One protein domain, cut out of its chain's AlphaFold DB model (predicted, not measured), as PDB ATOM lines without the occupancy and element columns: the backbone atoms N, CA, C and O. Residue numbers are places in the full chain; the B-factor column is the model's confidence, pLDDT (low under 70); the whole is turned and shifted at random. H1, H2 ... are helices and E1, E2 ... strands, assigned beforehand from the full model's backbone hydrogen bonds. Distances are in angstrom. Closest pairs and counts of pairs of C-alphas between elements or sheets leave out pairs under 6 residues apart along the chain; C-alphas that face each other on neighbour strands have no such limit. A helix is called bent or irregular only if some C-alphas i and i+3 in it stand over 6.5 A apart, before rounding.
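This is residues 2 to 109 of the 222 residues of an uncharacterized protein of Bradymonadales bacterium (UniProt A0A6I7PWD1). A small sheet of three short strands, E1, E3 and E2, makes the middle, with H4 over one face and H3 over the opposite face, while the long helix H1 runs past edge strand E1 and packs on H4. Ahead of H1, residues 2 to 8 stick out as a free tail that adds to the length, and short H2 lies off the sheet, beyond the end of E1. The printed part has 108 residues, with four named helices and three named strands in the order H1 E1 H2 H3 E2 E3 H4. The sheet runs E1 E3 E2 and is mixed, and the class is mostly helix. The whole is compact, with a radius of gyration of the C-alphas of 15.1 A and spans of 52 by 35 by 24 A.

Begin with the sheet: find C-alpha 45 at (189.314, 188.636, 166.589), where E1, residues 45 to 47, starts. E2 is residues 78 to 81, 10.0 A, and E3 is residues 84 to 88, 14.1 A. H1, residues 9 to 35, starts at C-alpha 9, (182.629, 170.257, 171.262), and runs 38.5 A. Look for H2 at residues 51 to 55 and H3 at residues 62 to 74, 19.2 A. H4, residues 91 to 106, runs 23.4 A and ends at C-alpha 106, (193.072, 204.257, 162.350). H2 and H4 are irregular: C-alphas 52 and 55 are 7.1 A apart, and C-alphas 92 and 95 are 7.0 A apart.

E1 and E3 are parallel neighbours, with N 46 and O 86 at 2.8 A. E2 and E3 are an antiparallel hairpin, with N 80 and O 85 at 2.8 A. H4 is on the sheet at a height of 8.1 A, over E3 and E2; its closest C-alphas to E3 are Glu 97 and Ala 86, 6.1 A. H3 is on the opposite face, over E2 at a height of 9.7 A; the closest C-alphas are Val 68 and Ile 78, 7.5 A. H1 is on the sheet too, its Gln 17 closest to Leu 47 of E1, C-alphas 5.6 A apart. With residues 19 to 31 alone it touches H4, the same way at a steep tilt of 47 degrees, C-alphas of Val 27 and Pro 95 closest at 6.1 A. H2 is not on the sheet but is near H1. H3 and H4 are apart. In H1 every O i to N i+4 pair is within hydrogen-bond range; H3 has 7 of 9, H4 10 of 12, and H2 0 of 1, with 0 of 2 for O i to N i+3.

The C-alphas of Pro 2 and Pro 109, the two farthest apart, are 57.7 A apart. The printed part has no cut, and no link is long. Mean pLDDT of the printed part is 74.4; look for values under 70 at residues 2 to 14, 48 to 77, 80 and 108 to 109.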
ATOM      1  N   PRO A   2     163.646 160.329 170.792       44.19
ATOM      2  CA  PRO A   2     164.897 160.292 170.042       44.19
ATOM      3  C   PRO A   2     165.989 161.024 170.837       44.19
ATOM      4  O   PRO A   2     165.766 162.135 171.318       44.19
ATOM      5  N   GLU A   3     167.149 160.384 171.004       41.03
ATOM      6  CA  GLU A   3     168.342 161.024 171.558       41.03
ATOM      7  C   GLU A   3     168.741 162.190 170.650       41.03
ATOM      8  O   GLU A   3     169.173 162.001 169.514       41.03
ATOM      9  N   VAL A   4     168.596 163.415 171.154       50.72
ATOM     10  CA  VAL A   4     169.187 164.589 170.514       50.72
ATOM     11  C   VAL A   4     170.697 164.440 170.652       50.72
ATOM     12  O   VAL A   4     171.248 164.606 171.744       50.72
ATOM     13  N   ALA A   5     171.358 164.072 169.553       50.91
ATOM     14  CA  ALA A   5     172.806 163.964 169.494       50.91
ATOM     15  C   ALA A   5     173.415 165.278 169.991       50.91
ATOM     16  O   ALA A   5     173.202 166.343 169.407       50.91
ATOM     17  N   ARG A   6     174.145 165.216 171.112       50.56
ATOM     18  CA  ARG A   6     174.836 166.395 171.631       50.56
ATOM     19  C   ARG A   6     175.882 166.816 170.596       50.56
ATOM     20  O   ARG A   6     176.686 165.966 170.203       50.56
ATOM     21  N   PRO A   7     175.891 168.088 170.165       52.94
ATOM     22  CA  PRO A   7     176.867 168.562 169.198       52.94
ATOM     23  C   PRO A   7     178.279 168.314 169.722       52.94
ATOM     24  O   PRO A   7     178.555 168.401 170.927       52.94
ATOM     25  N   ARG A   8     179.188 167.964 168.815       47.00
ATOM     26  CA  ARG A   8     180.583 167.725 169.180       47.00
ATOM     27  C   ARG A   8     181.183 169.053 169.645       47.00
ATOM     28  O   ARG A   8     180.934 170.094 169.051       47.00
ATOM     29  N   LYS A   9     182.045 169.031 170.669       51.59
ATOM     30  CA  LYS A   9     182.629 170.257 171.262       51.59
ATOM     31  C   LYS A   9     183.292 171.205 170.241       51.59
ATOM     32  O   LYS A   9     183.309 172.408 170.467       51.59
ATOM     33  N   TRP A  10     183.808 170.692 169.120       47.53
ATOM     34  CA  TRP A  10     184.394 171.513 168.051       47.53
ATOM     35  C   TRP A  10     183.350 172.236 167.181       47.53
ATOM     36  O   TRP A  10     183.632 173.326 166.690       47.53
ATOM     37  N   GLU A  11     182.148 171.675 167.018       51.16
ATOM     38  CA  GLU A  11     181.019 172.332 166.342       51.16
ATOM     39  C   GLU A  11     180.544 173.519 167.183       51.16
ATOM     40  O   GLU A  11     180.304 174.602 166.654       51.16
ATOM     41  N   THR A  12     180.530 173.354 168.512       57.56
ATOM     42  CA  THR A  12     180.267 174.440 169.466       57.56
ATOM     43  C   THR A  12     181.318 175.546 169.362       57.56
ATOM     44  O   THR A  12     180.952 176.712 169.266       57.56
ATOM     45  N   SER A  13     182.614 175.213 169.301       66.44
ATOM     46  CA  SER A  13     183.678 176.221 169.153       66.44
ATOM     47  C   SER A  13     183.614 176.979 167.825       66.44
ATOM     48  O   SER A  13     183.895 178.174 167.796       66.44
ATOM     49  N   ARG A  14     183.225 176.314 166.729       69.12
ATOM     50  CA  ARG A  14     183.031 176.970 165.430       69.12
ATOM     51  C   ARG A  14     181.845 177.933 165.459       69.12
ATOM     52  O   ARG A  14     182.015 179.084 165.082       69.12
ATOM     53  N   ALA A  15     180.691 177.490 165.957       76.00
ATOM     54  CA  ALA A  15     179.510 178.345 166.084       76.00
ATOM     55  C   ALA A  15     179.781 179.564 166.985       76.00
ATOM     56  O   ALA A  15     179.332 180.670 166.700       76.00
ATOM     57  N   GLN A  16     180.564 179.394 168.054       79.62
ATOM     58  CA  GLN A  16     180.958 180.511 168.911       79.62
ATOM     59  C   GLN A  16     181.962 181.459 168.228       79.62
ATOM     60  O   GLN A  16     181.881 182.666 168.435       79.62
ATOM     61  N   GLN A  17     182.888 180.952 167.405       83.38
ATOM     62  CA  GLN A  17     183.759 181.811 166.593       83.38
ATOM     63  C   GLN A  17     182.945 182.601 165.558       83.38
ATOM     64  O   GLN A  17     183.171 183.793 165.408       83.38
ATOM     65  N   GLU A  18     181.951 181.980 164.917       86.62
ATOM     66  CA  GLU A  18     181.030 182.666 163.997       86.62
ATOM     67  C   GLU A  18     180.253 183.792 164.710       86.62
ATOM     68  O   GLU A  18     180.082 184.873 164.149       86.62
ATOM     69  N   GLN A  19     179.864 183.597 165.979       90.06
ATOM     70  CA  GLN A  19     179.283 184.663 166.812       90.06
ATOM     71  C   GLN A  19     180.286 185.782 167.126       90.06
ATOM     72  O   GLN A  19     179.917 186.954 167.070       90.06
ATOM     73  N   VAL A  20     181.542 185.443 167.443       89.81
ATOM     74  CA  VAL A  20     182.606 186.440 167.652       89.81
ATOM     75  C   VAL A  20     182.830 187.256 166.385       89.81
ATOM     76  O   VAL A  20     182.915 188.478 166.476       89.81
ATOM     77  N   ASP A  21     182.884 186.619 165.217       90.69
ATOM     78  CA  ASP A  21     183.087 187.307 163.944       90.69
ATOM     79  C   ASP A  21     181.912 188.222 163.597       90.69
ATOM     80  O   ASP A  21     182.132 189.405 163.341       90.69
ATOM     81  N   ALA A  22     180.675 187.726 163.695       94.44
ATOM     82  CA  ALA A  22     179.479 188.525 163.437       94.44
ATOM     83  C   ALA A  22     179.376 189.731 164.383       94.44
ATOM     84  O   ALA A  22     179.087 190.848 163.948       94.44
ATOM     85  N   PHE A  23     179.654 189.533 165.676       96.06
ATOM     86  CA  PHE A  23     179.623 190.629 166.639       96.06
ATOM     87  C   PHE A  23     180.776 191.615 166.412       96.06
ATOM     88  O   PHE A  23     180.584 192.824 166.511       96.06
ATOM     89  N   SER A  24     181.955 191.119 166.027       96.06
ATOM     90  CA  SER A  24     183.096 191.969 165.683       96.06
ATOM     91  C   SER A  24     182.823 192.831 164.452       96.06
ATOM     92  O   SER A  24     183.192 194.003 164.441       96.06
ATOM     93  N   ASP A  25     182.174 192.273 163.427       96.75
ATOM     94  CA  ASP A  25     181.776 193.004 162.220       96.75
ATOM     95  C   ASP A  25     180.731 194.078 162.543       96.75
ATOM     96  O   ASP A  25     180.859 195.216 162.086       96.75
ATOM     97  N   PHE A  26     179.751 193.756 163.396       97.25
ATOM     98  CA  PHE A  26     178.781 194.729 163.899       97.25
ATOM     99  C   PHE A  26     179.464 195.895 164.626       97.25
ATOM    100  O   PHE A  26     179.233 197.052 164.271       97.25
ATOM    101  N   VAL A  27     180.327 195.613 165.611       97.50
ATOM    102  CA  VAL A  27     181.015 196.666 166.378       97.50
ATOM    103  C   VAL A  27     181.907 197.499 165.459       97.50
ATOM    104  O   VAL A  27     181.933 198.721 165.571       97.50
ATOM    105  N   TRP A  28     182.609 196.874 164.514       97.69
ATOM    106  CA  TRP A  28     183.456 197.597 163.570       97.69
ATOM    107  C   TRP A  28     182.653 198.559 162.689       97.69
ATOM    108  O   TRP A  28     183.001 199.736 162.605       97.69
ATOM    109  N   ALA A  29     181.552 198.093 162.093       96.69
ATOM    110  CA  ALA A  29     180.668 198.931 161.284       96.69
ATOM    111  C   ALA A  29     180.035 200.064 162.112       96.69
ATOM    112  O   ALA A  29     179.959 201.207 161.655       96.69
ATOM    113  N   PHE A  30     179.644 199.772 163.356       96.62
ATOM    114  CA  PHE A  30     179.181 200.776 164.311       96.62
ATOM    115  C   PHE A  30     180.233 201.872 164.534       96.62
ATOM    116  O   PHE A  30     179.902 203.056 164.466       96.62
ATOM    117  N   LEU A  31     181.505 201.510 164.733       97.00
ATOM    118  CA  LEU A  31     182.594 202.475 164.916       97.00
ATOM    119  C   LEU A  31     182.895 203.281 163.650       97.00
ATOM    120  O   LEU A  31     183.129 204.488 163.750       97.00
ATOM    121  N   GLU A  32     182.865 202.657 162.469       95.94
ATOM    122  CA  GLU A  32     183.020 203.365 161.190       95.94
ATOM    123  C   GLU A  32     181.950 204.453 161.027       95.94
ATOM    124  O   GLU A  32     182.284 205.594 160.695       95.94
ATOM    125  N   ALA A  33     180.691 204.138 161.353       95.00
ATOM    126  CA  ALA A  33     179.580 205.086 161.309       95.00
ATOM    127  C   ALA A  33     179.685 206.174 162.393       95.00
ATOM    128  O   ALA A  33     179.607 207.370 162.089       95.00
ATOM    129  N   LEU A  34     179.911 205.783 163.654       94.69
ATOM    130  CA  LEU A  34     180.002 206.702 164.794       94.69
ATOM    131  C   LEU A  34     181.116 207.736 164.586       94.69
ATOM    132  O   LEU A  34     180.912 208.938 164.784       94.69
ATOM    133  N   LEU A  35     182.285 207.272 164.142       95.00
ATOM    134  CA  LEU A  35     183.499 208.079 164.016       95.00
ATOM    135  C   LEU A  35     183.717 208.653 162.612       95.00
ATOM    136  O   LEU A  35     184.712 209.351 162.399       95.00
ATOM    137  N   GLN A  36     182.798 208.383 161.676       93.62
ATOM    138  CA  GLN A  36     182.881 208.792 160.269       93.62
ATOM    139  C   GLN A  36     184.235 208.419 159.647       93.62
ATOM    140  O   GLN A  36     184.940 209.247 159.061       93.62
ATOM    141  N   LYS A  37     184.642 207.162 159.829       90.50
ATOM    142  CA  LYS A  37     185.880 206.634 159.255       90.50
ATOM    143  C   LYS A  37     185.598 205.900 157.954       90.50
ATOM    144  O   LYS A  37     184.600 205.209 157.818       90.50
ATOM    145  N   GLY A  38     186.516 206.056 157.001       85.06
ATOM    146  CA  GLY A  38     186.471 205.299 155.757       85.06
ATOM    147  C   GLY A  38     186.665 203.806 156.008       85.06
ATOM    148  O   GLY A  38     187.400 203.429 156.926       85.06
ATOM    149  N   ALA A  39     186.044 202.999 155.149       85.31
ATOM    150  CA  ALA A  39     186.056 201.549 155.242       85.31
ATOM    151  C   ALA A  39     187.487 200.998 155.286       85.31
ATOM    152  O   ALA A  39     188.306 201.255 154.394       85.31
ATOM    153  N   LYS A  40     187.791 200.218 156.323       88.44
ATOM    154  CA  LYS A  40     189.029 199.440 156.411       88.44
ATOM    155  C   LYS A  40     188.719 197.993 156.734       88.44
ATOM    156  O   LYS A  40     187.759 197.677 157.423       88.44
ATOM    157  N   LYS A  41     189.591 197.093 156.275       89.25
ATOM    158  CA  LYS A  41     189.491 195.684 156.645       89.25
ATOM    159  C   LYS A  41     189.732 195.538 158.150       89.25
ATOM    160  O   LYS A  41     190.840 195.808 158.618       89.25
ATOM    161  N   ARG A  42     188.707 195.078 158.868       93.06
ATOM    162  CA  ARG A  42     188.784 194.717 160.283       93.06
ATOM    163  C   ARG A  42     189.878 193.658 160.508       93.06
ATOM    164  O   ARG A  42     189.884 192.638 159.810       93.06
ATOM    165  N   PRO A  43     190.805 193.865 161.461       89.75
ATOM    166  CA  PRO A  43     191.732 192.821 161.877       89.75
ATOM    167  C   PRO A  43     191.008 191.678 162.612       89.75
ATOM    168  O   PRO A  43     189.957 191.892 163.215       89.75
ATOM    169  N   PRO A  44     191.544 190.452 162.578       86.75
ATOM    170  CA  PRO A  44     190.844 189.297 163.123       86.75
ATOM    171  C   PRO A  44     190.718 189.354 164.655       86.75
ATOM    172  O   PRO A  44     191.633 189.808 165.346       86.75
ATOM    173  N   VAL A  45     189.595 188.833 165.160       87.12
ATOM    174  CA  VAL A  45     189.314 188.636 166.589       87.12
ATOM    175  C   VAL A  45     189.038 187.156 166.802       87.12
ATOM    176  O   VAL A  45     188.144 186.583 166.181       87.12
ATOM    177  N   TYR A  46     189.826 186.518 167.657       79.25
ATOM    178  CA  TYR A  46     189.772 185.078 167.853       79.25
ATOM    179  C   TYR A  46     189.135 184.729 169.188       79.25
ATOM    180  O   TYR A  46     189.525 185.237 170.238       79.25
ATOM    181  N   LEU A  47     188.211 183.779 169.155       74.62
ATOM    182  CA  LEU A  47     187.721 183.122 170.346       74.62
ATOM    183  C   LEU A  47     188.772 182.123 170.837       74.62
ATOM    184  O   LEU A  47     189.069 181.124 170.174       74.62
ATOM    185  N   TYR A  48     189.343 182.381 172.007       68.94
ATOM    186  CA  TYR A  48     190.353 181.518 172.600       68.94
ATOM    187  C   TYR A  48     189.825 180.899 173.893       68.94
ATOM    188  O   TYR A  48     189.889 181.487 174.971       68.94
ATOM    189  N   LEU A  49     189.260 179.695 173.760       54.47
ATOM    190  CA  LEU A  49     188.513 179.027 174.827       54.47
ATOM    191  C   LEU A  49     189.259 177.889 175.530       54.47
ATOM    192  O   LEU A  49     188.781 177.443 176.566       54.47
ATOM    193  N   SER A  50     190.358 177.345 174.988       49.84
ATOM    194  CA  SER A  50     190.975 176.124 175.548       49.84
ATOM    195  C   SER A  50     192.228 175.661 174.773       49.84
ATOM    196  O   SER A  50     192.491 176.156 173.677       49.84
ATOM    197  N   PRO A  51     192.980 174.643 175.243       43.56
ATOM    198  CA  PRO A  51     194.053 173.987 174.475       43.56
ATOM    199  C   PRO A  51     193.658 173.504 173.065       43.56
ATOM    200  O   PRO A  51     194.525 173.239 172.233       43.56
ATOM    201  N   GLN A  52     192.364 173.387 172.762       42.69
ATOM    202  CA  GLN A  52     191.847 173.003 171.450       42.69
ATOM    203  C   GLN A  52     191.792 174.176 170.450       42.69
ATOM    204  O   GLN A  52     191.855 173.934 169.243       42.69
ATOM    205  N   SER A  53     191.781 175.437 170.908       50.81
ATOM    206  CA  SER A  53     191.947 176.616 170.041       50.81
ATOM    207  C   SER A  53     193.408 176.871 169.652       50.81
ATOM    208  O   SER A  53     193.685 177.789 168.897       50.81
ATOM    209  N   LYS A  54     194.355 176.009 170.050       51.69
ATOM    210  CA  LYS A  54     195.788 176.065 169.685       51.69
ATOM    211  C   LYS A  54     196.050 176.181 168.174       51.69
ATOM    212  O   LYS A  54     197.087 176.690 167.761       51.69
ATOM    213  N   ARG A  55     195.106 175.742 167.329       51.97
ATOM    214  CA  ARG A  55     195.181 175.911 165.866       51.97
ATOM    215  C   ARG A  55     194.876 177.336 165.380       51.97
ATOM    216  O   ARG A  55     195.304 177.652 164.276       51.97
ATOM    217  N   SER A  56     194.203 178.193 166.157       51.62
ATOM    218  CA  SER A  56     193.998 179.610 165.797       51.62
ATOM    219  C   SER A  56     195.291 180.430 165.880       51.62
ATOM    220  O   SER A  56     195.423 181.445 165.207       51.62
ATOM    221  N   LEU A  57     196.280 179.940 166.633       58.66
ATOM    222  CA  LEU A  57     197.633 180.497 166.711       58.66
ATOM    223  C   LEU A  57     198.613 179.831 165.725       58.66
ATOM    224  O   LEU A  57     199.822 180.053 165.790       58.66
ATOM    225  N   LYS A  58     198.124 178.988 164.804       54.62
ATOM    226  CA  LYS A  58     198.978 178.348 163.799       54.62
ATOM    227  C   LYS A  58     199.593 179.435 162.906       54.62
ATOM    228  O   LYS A  58     198.866 180.253 162.350       54.62
ATOM    229  N   ASN A  59     200.919 179.412 162.755       58.72
ATOM    230  CA  ASN A  59     201.741 180.407 162.038       58.72
ATOM    231  C   ASN A  59     201.998 181.730 162.790       58.72
ATOM    232  O   ASN A  59     202.333 182.733 162.160       58.72
ATOM    233  N   ARG A  60     201.844 181.753 164.119       65.75
ATOM    234  CA  ARG A  60     202.212 182.896 164.974       65.75
ATOM    235  C   ARG A  60     203.591 182.714 165.600       65.75
ATOM    236  O   ARG A  60     204.097 181.592 165.656       65.75
ATOM    237  N   SER A  61     204.207 183.815 166.030       66.50
ATOM    238  CA  SER A  61     205.506 183.743 166.704       66.50
ATOM    239  C   SER A  61     205.358 183.091 168.083       66.50
ATOM    240  O   SER A  61     204.276 183.065 168.673       66.50
ATOM    241  N   ARG A  62     206.459 182.552 168.611       65.38
ATOM    242  CA  ARG A  62     206.480 181.934 169.941       65.38
ATOM    243  C   ARG A  62     206.096 182.926 171.048       65.38
ATOM    244  O   ARG A  62     205.317 182.565 171.922       65.38
ATOM    245  N   GLU A  63     206.580 184.163 170.964       61.78
ATOM    246  CA  GLU A  63     206.266 185.240 171.917       61.78
ATOM    247  C   GLU A  63     204.768 185.565 171.940       61.78
ATOM    248  O   GLU A  63     204.179 185.712 173.006       61.78
ATOM    249  N   GLU A  64     204.121 185.619 170.771       59.88
ATOM    250  CA  GLU A  64     202.676 185.864 170.679       59.88
ATOM    251  C   GLU A  64     201.873 184.745 171.346       59.88
ATOM    252  O   GLU A  64     200.884 185.002 172.029       59.88
ATOM    253  N   VAL A  65     202.309 183.497 171.164       66.12
ATOM    254  CA  VAL A  65     201.667 182.326 171.764       66.12
ATOM    255  C   VAL A  65     201.805 182.346 173.286       66.12
ATOM    256  O   VAL A  65     200.808 182.182 173.987       66.12
ATOM    257  N   GLU A  66     203.016 182.567 173.801       66.25
ATOM    258  CA  GLU A  66     203.289 182.627 175.243       66.25
ATOM    259  C   GLU A  66     202.506 183.767 175.913       66.25
ATOM    260  O   GLU A  66     201.922 183.569 176.980       66.25
ATOM    261  N   TRP A  67     202.395 184.923 175.249       63.34
ATOM    262  CA  TRP A  67     201.672 186.065 175.801       63.34
ATOM    263  C   TRP A  67     200.157 185.856 175.872       63.34
ATOM    264  O   TRP A  67     199.526 186.164 176.885       63.34
ATOM    265  N   VAL A  68     199.579 185.250 174.833       60.19
ATOM    266  CA  VAL A  68     198.164 184.855 174.824       60.19
ATOM    267  C   VAL A  68     197.867 183.853 175.942       60.19
ATOM    268  O   VAL A  68     196.861 183.989 176.635       60.19
ATOM    269  N   HIS A  69     198.742 182.868 176.156       64.19
ATOM    270  CA  HIS A  69     198.572 181.882 177.225       64.19
ATOM    271  C   HIS A  69     198.649 182.500 178.627       64.19
ATOM    272  O   HIS A  69     197.794 182.205 179.459       64.19
ATOM    273  N   PHE A  70     199.611 183.389 178.878       62.09
ATOM    274  CA  PHE A  70     199.750 184.070 180.169       62.09
ATOM    275  C   PHE A  70     198.502 184.883 180.553       62.09
ATOM    276  O   PHE A  70     198.060 184.879 181.699       62.09
ATOM    277  N   GLN A  71     197.896 185.576 179.591       56.75
ATOM    278  CA  GLN A  71     196.735 186.431 179.855       56.75
ATOM    279  C   GLN A  71     195.426 185.651 180.037       56.75
ATOM    280  O   GLN A  71     194.524 186.125 180.732       56.75
ATOM    281  N   GLN A  72     195.326 184.424 179.511       54.38
ATOM    282  CA  GLN A  72     194.201 183.535 179.825       54.38
ATOM    283  C   GLN A  72     194.126 183.185 181.310       54.38
ATOM    284  O   GLN A  72     193.027 183.129 181.861       54.38
ATOM    285  N   GLU A  73     195.270 182.987 181.967       55.19
ATOM    286  CA  GLU A  73     195.321 182.733 183.414       55.19
ATOM    287  C   GLU A  73     194.824 183.942 184.224       55.19
ATOM    288  O   GLU A  73     194.361 183.790 185.354       55.19
ATOM    289  N   ARG A  74     194.854 185.140 183.623       51.88
ATOM    290  CA  ARG A  74     194.428 186.414 184.222       51.88
ATOM    291  C   ARG A  74     193.063 186.923 183.726       51.88
ATOM    292  O   ARG A  74     192.592 187.944 184.220       51.88
ATOM    293  N   ALA A  75     192.403 186.186 182.824       48.34
ATOM    294  CA  ALA A  75     191.081 186.468 182.245       48.34
ATOM    295  C   ALA A  75     190.939 187.790 181.448       48.34
ATOM    296  O   ALA A  75     189.843 188.352 181.385       48.34
ATOM    297  N   GLY A  76     192.007 188.269 180.803       59.62
ATOM    298  CA  GLY A  76     191.979 189.464 179.943       59.62
ATOM    299  C   GLY A  76     191.760 189.138 178.461       59.62
ATOM    300  O   GLY A  76     192.262 188.127 177.969       59.62
ATOM    301  N   GLY A  77     191.004 189.980 177.749       63.84
ATOM    302  CA  GLY A  77     191.149 190.083 176.296       63.84
ATOM    303  C   GLY A  77     192.479 190.773 175.964       63.84
ATOM    304  O   GLY A  77     193.112 191.360 176.845       63.84
ATOM    305  N   ILE A  78     192.981 190.608 174.738       70.62
ATOM    306  CA  ILE A  78     194.257 191.211 174.320       70.62
ATOM    307  C   ILE A  78     194.156 191.686 172.885       70.62
ATOM    308  O   ILE A  78     193.768 190.906 172.018       70.62
ATOM    309  N   SER A  79     194.694 192.875 172.622       71.38
ATOM    310  CA  SER A  79     194.952 193.395 171.283       71.38
ATOM    311  C   SER A  79     196.454 193.539 171.020       71.38
ATOM    312  O   SER A  79     197.172 194.245 171.728       71.38
ATOM    313  N   LEU A  80     196.953 192.896 169.964       68.56
ATOM    314  CA  LEU A  80     198.331 193.055 169.499       68.56
ATOM    315  C   LEU A  80     198.456 194.213 168.510       68.56
ATOM    316  O   LEU A  80     197.556 194.489 167.724       68.56
ATOM    317  N   LYS A  81     199.622 194.870 168.510       70.81
ATOM    318  CA  LYS A  81     199.924 195.984 167.594       70.81
ATOM    319  C   LYS A  81     200.421 195.515 166.223       70.81
ATOM    320  O   LYS A  81     200.145 196.177 165.222       70.81
ATOM    321  N   LYS A  82     201.192 194.420 166.158       70.75
ATOM    322  CA  LYS A  82     201.855 193.946 164.930       70.75
ATOM    323  C   LYS A  82     201.939 192.410 164.864       70.75
ATOM    324  O   LYS A  82     202.695 191.848 165.645       70.75
ATOM    325  N   PRO A  83     201.268 191.767 163.890       71.06
ATOM    326  CA  PRO A  83     200.142 192.317 163.130       71.06
ATOM    327  C   PRO A  83     198.955 192.612 164.071       71.06
ATOM    328  O   PRO A  83     198.843 191.975 165.118       71.06
ATOM    329  N   PRO A  84     198.076 193.573 163.733       79.81
ATOM    330  CA  PRO A  84     196.899 193.843 164.546       79.81
ATOM    331  C   PRO A  84     195.978 192.621 164.566       79.81
ATOM    332  O   PRO A  84     195.606 192.105 163.513       79.81
ATOM    333  N   ALA A  85     195.659 192.137 165.760       83.25
ATOM    334  CA  ALA A  85     194.745 191.024 166.012       83.25
ATOM    335  C   ALA A  85     194.352 191.027 167.490       83.25
ATOM    336  O   ALA A  85     195.120 191.540 168.307       83.25
ATOM    337  N   ALA A  86     193.198 190.451 167.824       83.06
ATOM    338  CA  ALA A  86     192.771 190.332 169.211       83.06
ATOM    339  C   ALA A  86     192.257 188.940 169.585       83.06
ATOM    340  O   ALA A  86     191.914 188.136 168.714       83.06
ATOM    341  N   TRP A  87     192.199 188.666 170.888       80.88
ATOM    342  CA  TRP A  87     191.680 187.424 171.460       80.88
ATOM    343  C   TRP A  87     190.663 187.718 172.548       80.88
ATOM    344  O   TRP A  87     190.864 188.602 173.377       80.88
ATOM    345  N   VAL A  88     189.603 186.917 172.569       79.31
ATOM    346  CA  VAL A  88     188.551 186.978 173.579       79.31
ATOM    347  C   VAL A  88     188.294 185.596 174.160       79.31
ATOM    348  O   VAL A  88     188.320 184.584 173.461       79.31
ATOM    349  N   SER A  89     188.015 185.553 175.456       75.75
ATOM    350  CA  SER A  89     187.553 184.355 176.166       75.75
ATOM    351  C   SER A  89     186.025 184.295 176.267       75.75
ATOM    352  O   SER A  89     185.451 183.227 176.473       75.75
ATOM    353  N   LYS A  90     185.352 185.444 176.123       79.56
ATOM    354  CA  LYS A  90     183.895 185.602 176.219       79.56
ATOM    355  C   LYS A  90     183.413 186.632 175.202       79.56
ATOM    356  O   LYS A  90     184.116 187.599 174.927       79.56
ATOM    357  N   LEU A  91     182.181 186.478 174.714       84.62
ATOM    358  CA  LEU A  91     181.563 187.432 173.779       84.62
ATOM    359  C   LEU A  91     181.503 188.865 174.330       84.62
ATOM    360  O   LEU A  91     181.606 189.815 173.565       84.62
ATOM    361  N   THR A  92     181.401 189.032 175.649       86.38
ATOM    362  CA  THR A  92     181.359 190.351 176.303       86.38
ATOM    363  C   THR A  92     182.648 191.159 176.142       86.38
ATOM    364  O   THR A  92     182.626 192.363 176.343       86.38
ATOM    365  N   GLN A  93     183.766 190.523 175.779       86.56
ATOM    366  CA  GLN A  93     185.043 191.208 175.538       86.56
ATOM    367  C   GLN A  93     185.158 191.742 174.102       86.56
ATOM    368  O   GLN A  93     186.007 192.582 173.825       86.56
ATOM    369  N   VAL A  94     184.310 191.274 173.177       91.00
ATOM    370  CA  VAL A  94     184.409 191.617 171.750       91.00
ATOM    371  C   VAL A  94     184.369 193.130 171.504       91.00
ATOM    372  O   VAL A  94     185.235 193.601 170.769       91.00
ATOM    373  N   PRO A  95     183.454 193.922 172.101       94.50
ATOM    374  CA  PRO A  95     183.393 195.351 171.796       94.50
ATOM    375  C   PRO A  95     184.669 196.123 172.145       94.50
ATOM    376  O   PRO A  95     185.129 196.944 171.355       94.50
ATOM    377  N   GLU A  96     185.253 195.821 173.301       92.38
ATOM    378  CA  GLU A  96     186.478 196.446 173.807       92.38
ATOM    379  C   GLU A  96     187.681 196.110 172.917       92.38
ATOM    380  O   GLU A  96     188.372 197.004 172.424       92.38
ATOM    381  N   GLU A  97     187.865 194.829 172.592       90.81
ATOM    382  CA  GLU A  97     188.965 194.392 171.731       90.81
ATOM    383  C   GLU A  97     188.853 194.927 170.303       90.81
ATOM    384  O   GLU A  97     189.836 195.363 169.696       90.81
ATOM    385  N   VAL A  98     187.639 194.951 169.750       94.81
ATOM    386  CA  VAL A  98     187.391 195.537 168.431       94.81
ATOM    387  C   VAL A  98     187.704 197.033 168.447       94.81
ATOM    388  O   VAL A  98     188.317 197.528 167.500       94.81
ATOM    389  N   ALA A  99     187.362 197.750 169.519       95.12
ATOM    390  CA  ALA A  99     187.699 199.161 169.674       95.12
ATOM    391  C   ALA A  99     189.216 199.390 169.735       95.12
ATOM    392  O   ALA A  99     189.739 200.261 169.032       95.12
ATOM    393  N   HIS A 100     189.959 198.584 170.493       92.50
ATOM    394  CA  HIS A 100     191.420 198.670 170.510       92.50
ATOM    395  C   HIS A 100     192.027 198.431 169.124       92.50
ATOM    396  O   HIS A 100     192.861 199.224 168.675       92.50
ATOM    397  N   LEU A 101     191.573 197.403 168.401       92.38
ATOM    398  CA  LEU A 101     192.000 197.146 167.025       92.38
ATOM    399  C   LEU A 101     191.642 198.288 166.076       92.38
ATOM    400  O   LEU A 101     192.443 198.641 165.201       92.38
ATOM    401  N   PHE A 102     190.468 198.888 166.249       94.38
ATOM    402  CA  PHE A 102     190.019 200.025 165.458       94.38
ATOM    403  C   PHE A 102     190.936 201.229 165.671       94.38
ATOM    404  O   PHE A 102     191.449 201.808 164.705       94.38
ATOM    405  N   ALA A 103     191.245 201.549 166.930       91.94
ATOM    406  CA  ALA A 103     192.207 202.584 167.280       91.94
ATOM    407  C   ALA A 103     193.594 202.281 166.693       91.94
ATOM    408  O   ALA A 103     194.147 203.127 165.998       91.94
ATOM    409  N   LEU A 104     194.126 201.062 166.834       87.62
ATOM    410  CA  LEU A 104     195.422 200.688 166.244       87.62
ATOM    411  C   LEU A 104     195.445 200.815 164.712       87.62
ATOM    412  O   LEU A 104     196.467 201.171 164.121       87.62
ATOM    413  N   THR A 105     194.316 200.546 164.061       88.75
ATOM    414  CA  THR A 105     194.189 200.574 162.600       88.75
ATOM    415  C   THR A 105     194.041 201.997 162.052       88.75
ATOM    416  O   THR A 105     194.552 202.307 160.966       88.75
ATOM    417  N   HIS A 106     193.353 202.883 162.779       88.44
ATOM    418  CA  HIS A 106     193.072 204.257 162.350       88.44
ATOM    419  C   HIS A 106     194.008 205.319 162.954       88.44
ATOM    420  O   HIS A 106     194.251 206.314 162.278       88.44
ATOM    421  N   GLN A 107     194.593 205.083 164.132       79.31
ATOM    422  CA  GLN A 107     195.587 205.933 164.823       79.31
ATOM    423  C   GLN A 107     197.036 205.455 164.611       79.31
ATOM    424  O   GLN A 107     197.939 205.813 165.363       79.31
ATOM    425  N   LYS A 108     197.234 204.591 163.607       65.44
ATOM    426  CA  LYS A 108     198.421 203.772 163.322       65.44
ATOM    427  C   LYS A 108     199.757 204.410 163.765       65.44
ATOM    428  O   LYS A 108     200.174 205.378 163.131       65.44
ATOM    429  N   PRO A 109     200.480 203.844 164.759       59.12
ATOM    430  CA  PRO A 109     201.802 204.328 165.151       59.12
ATOM    431  C   PRO A 109     202.764 204.338 163.963       59.12
ATOM    432  O   PRO A 109     203.121 203.291 163.423       59.12
TER     433      PRO A 109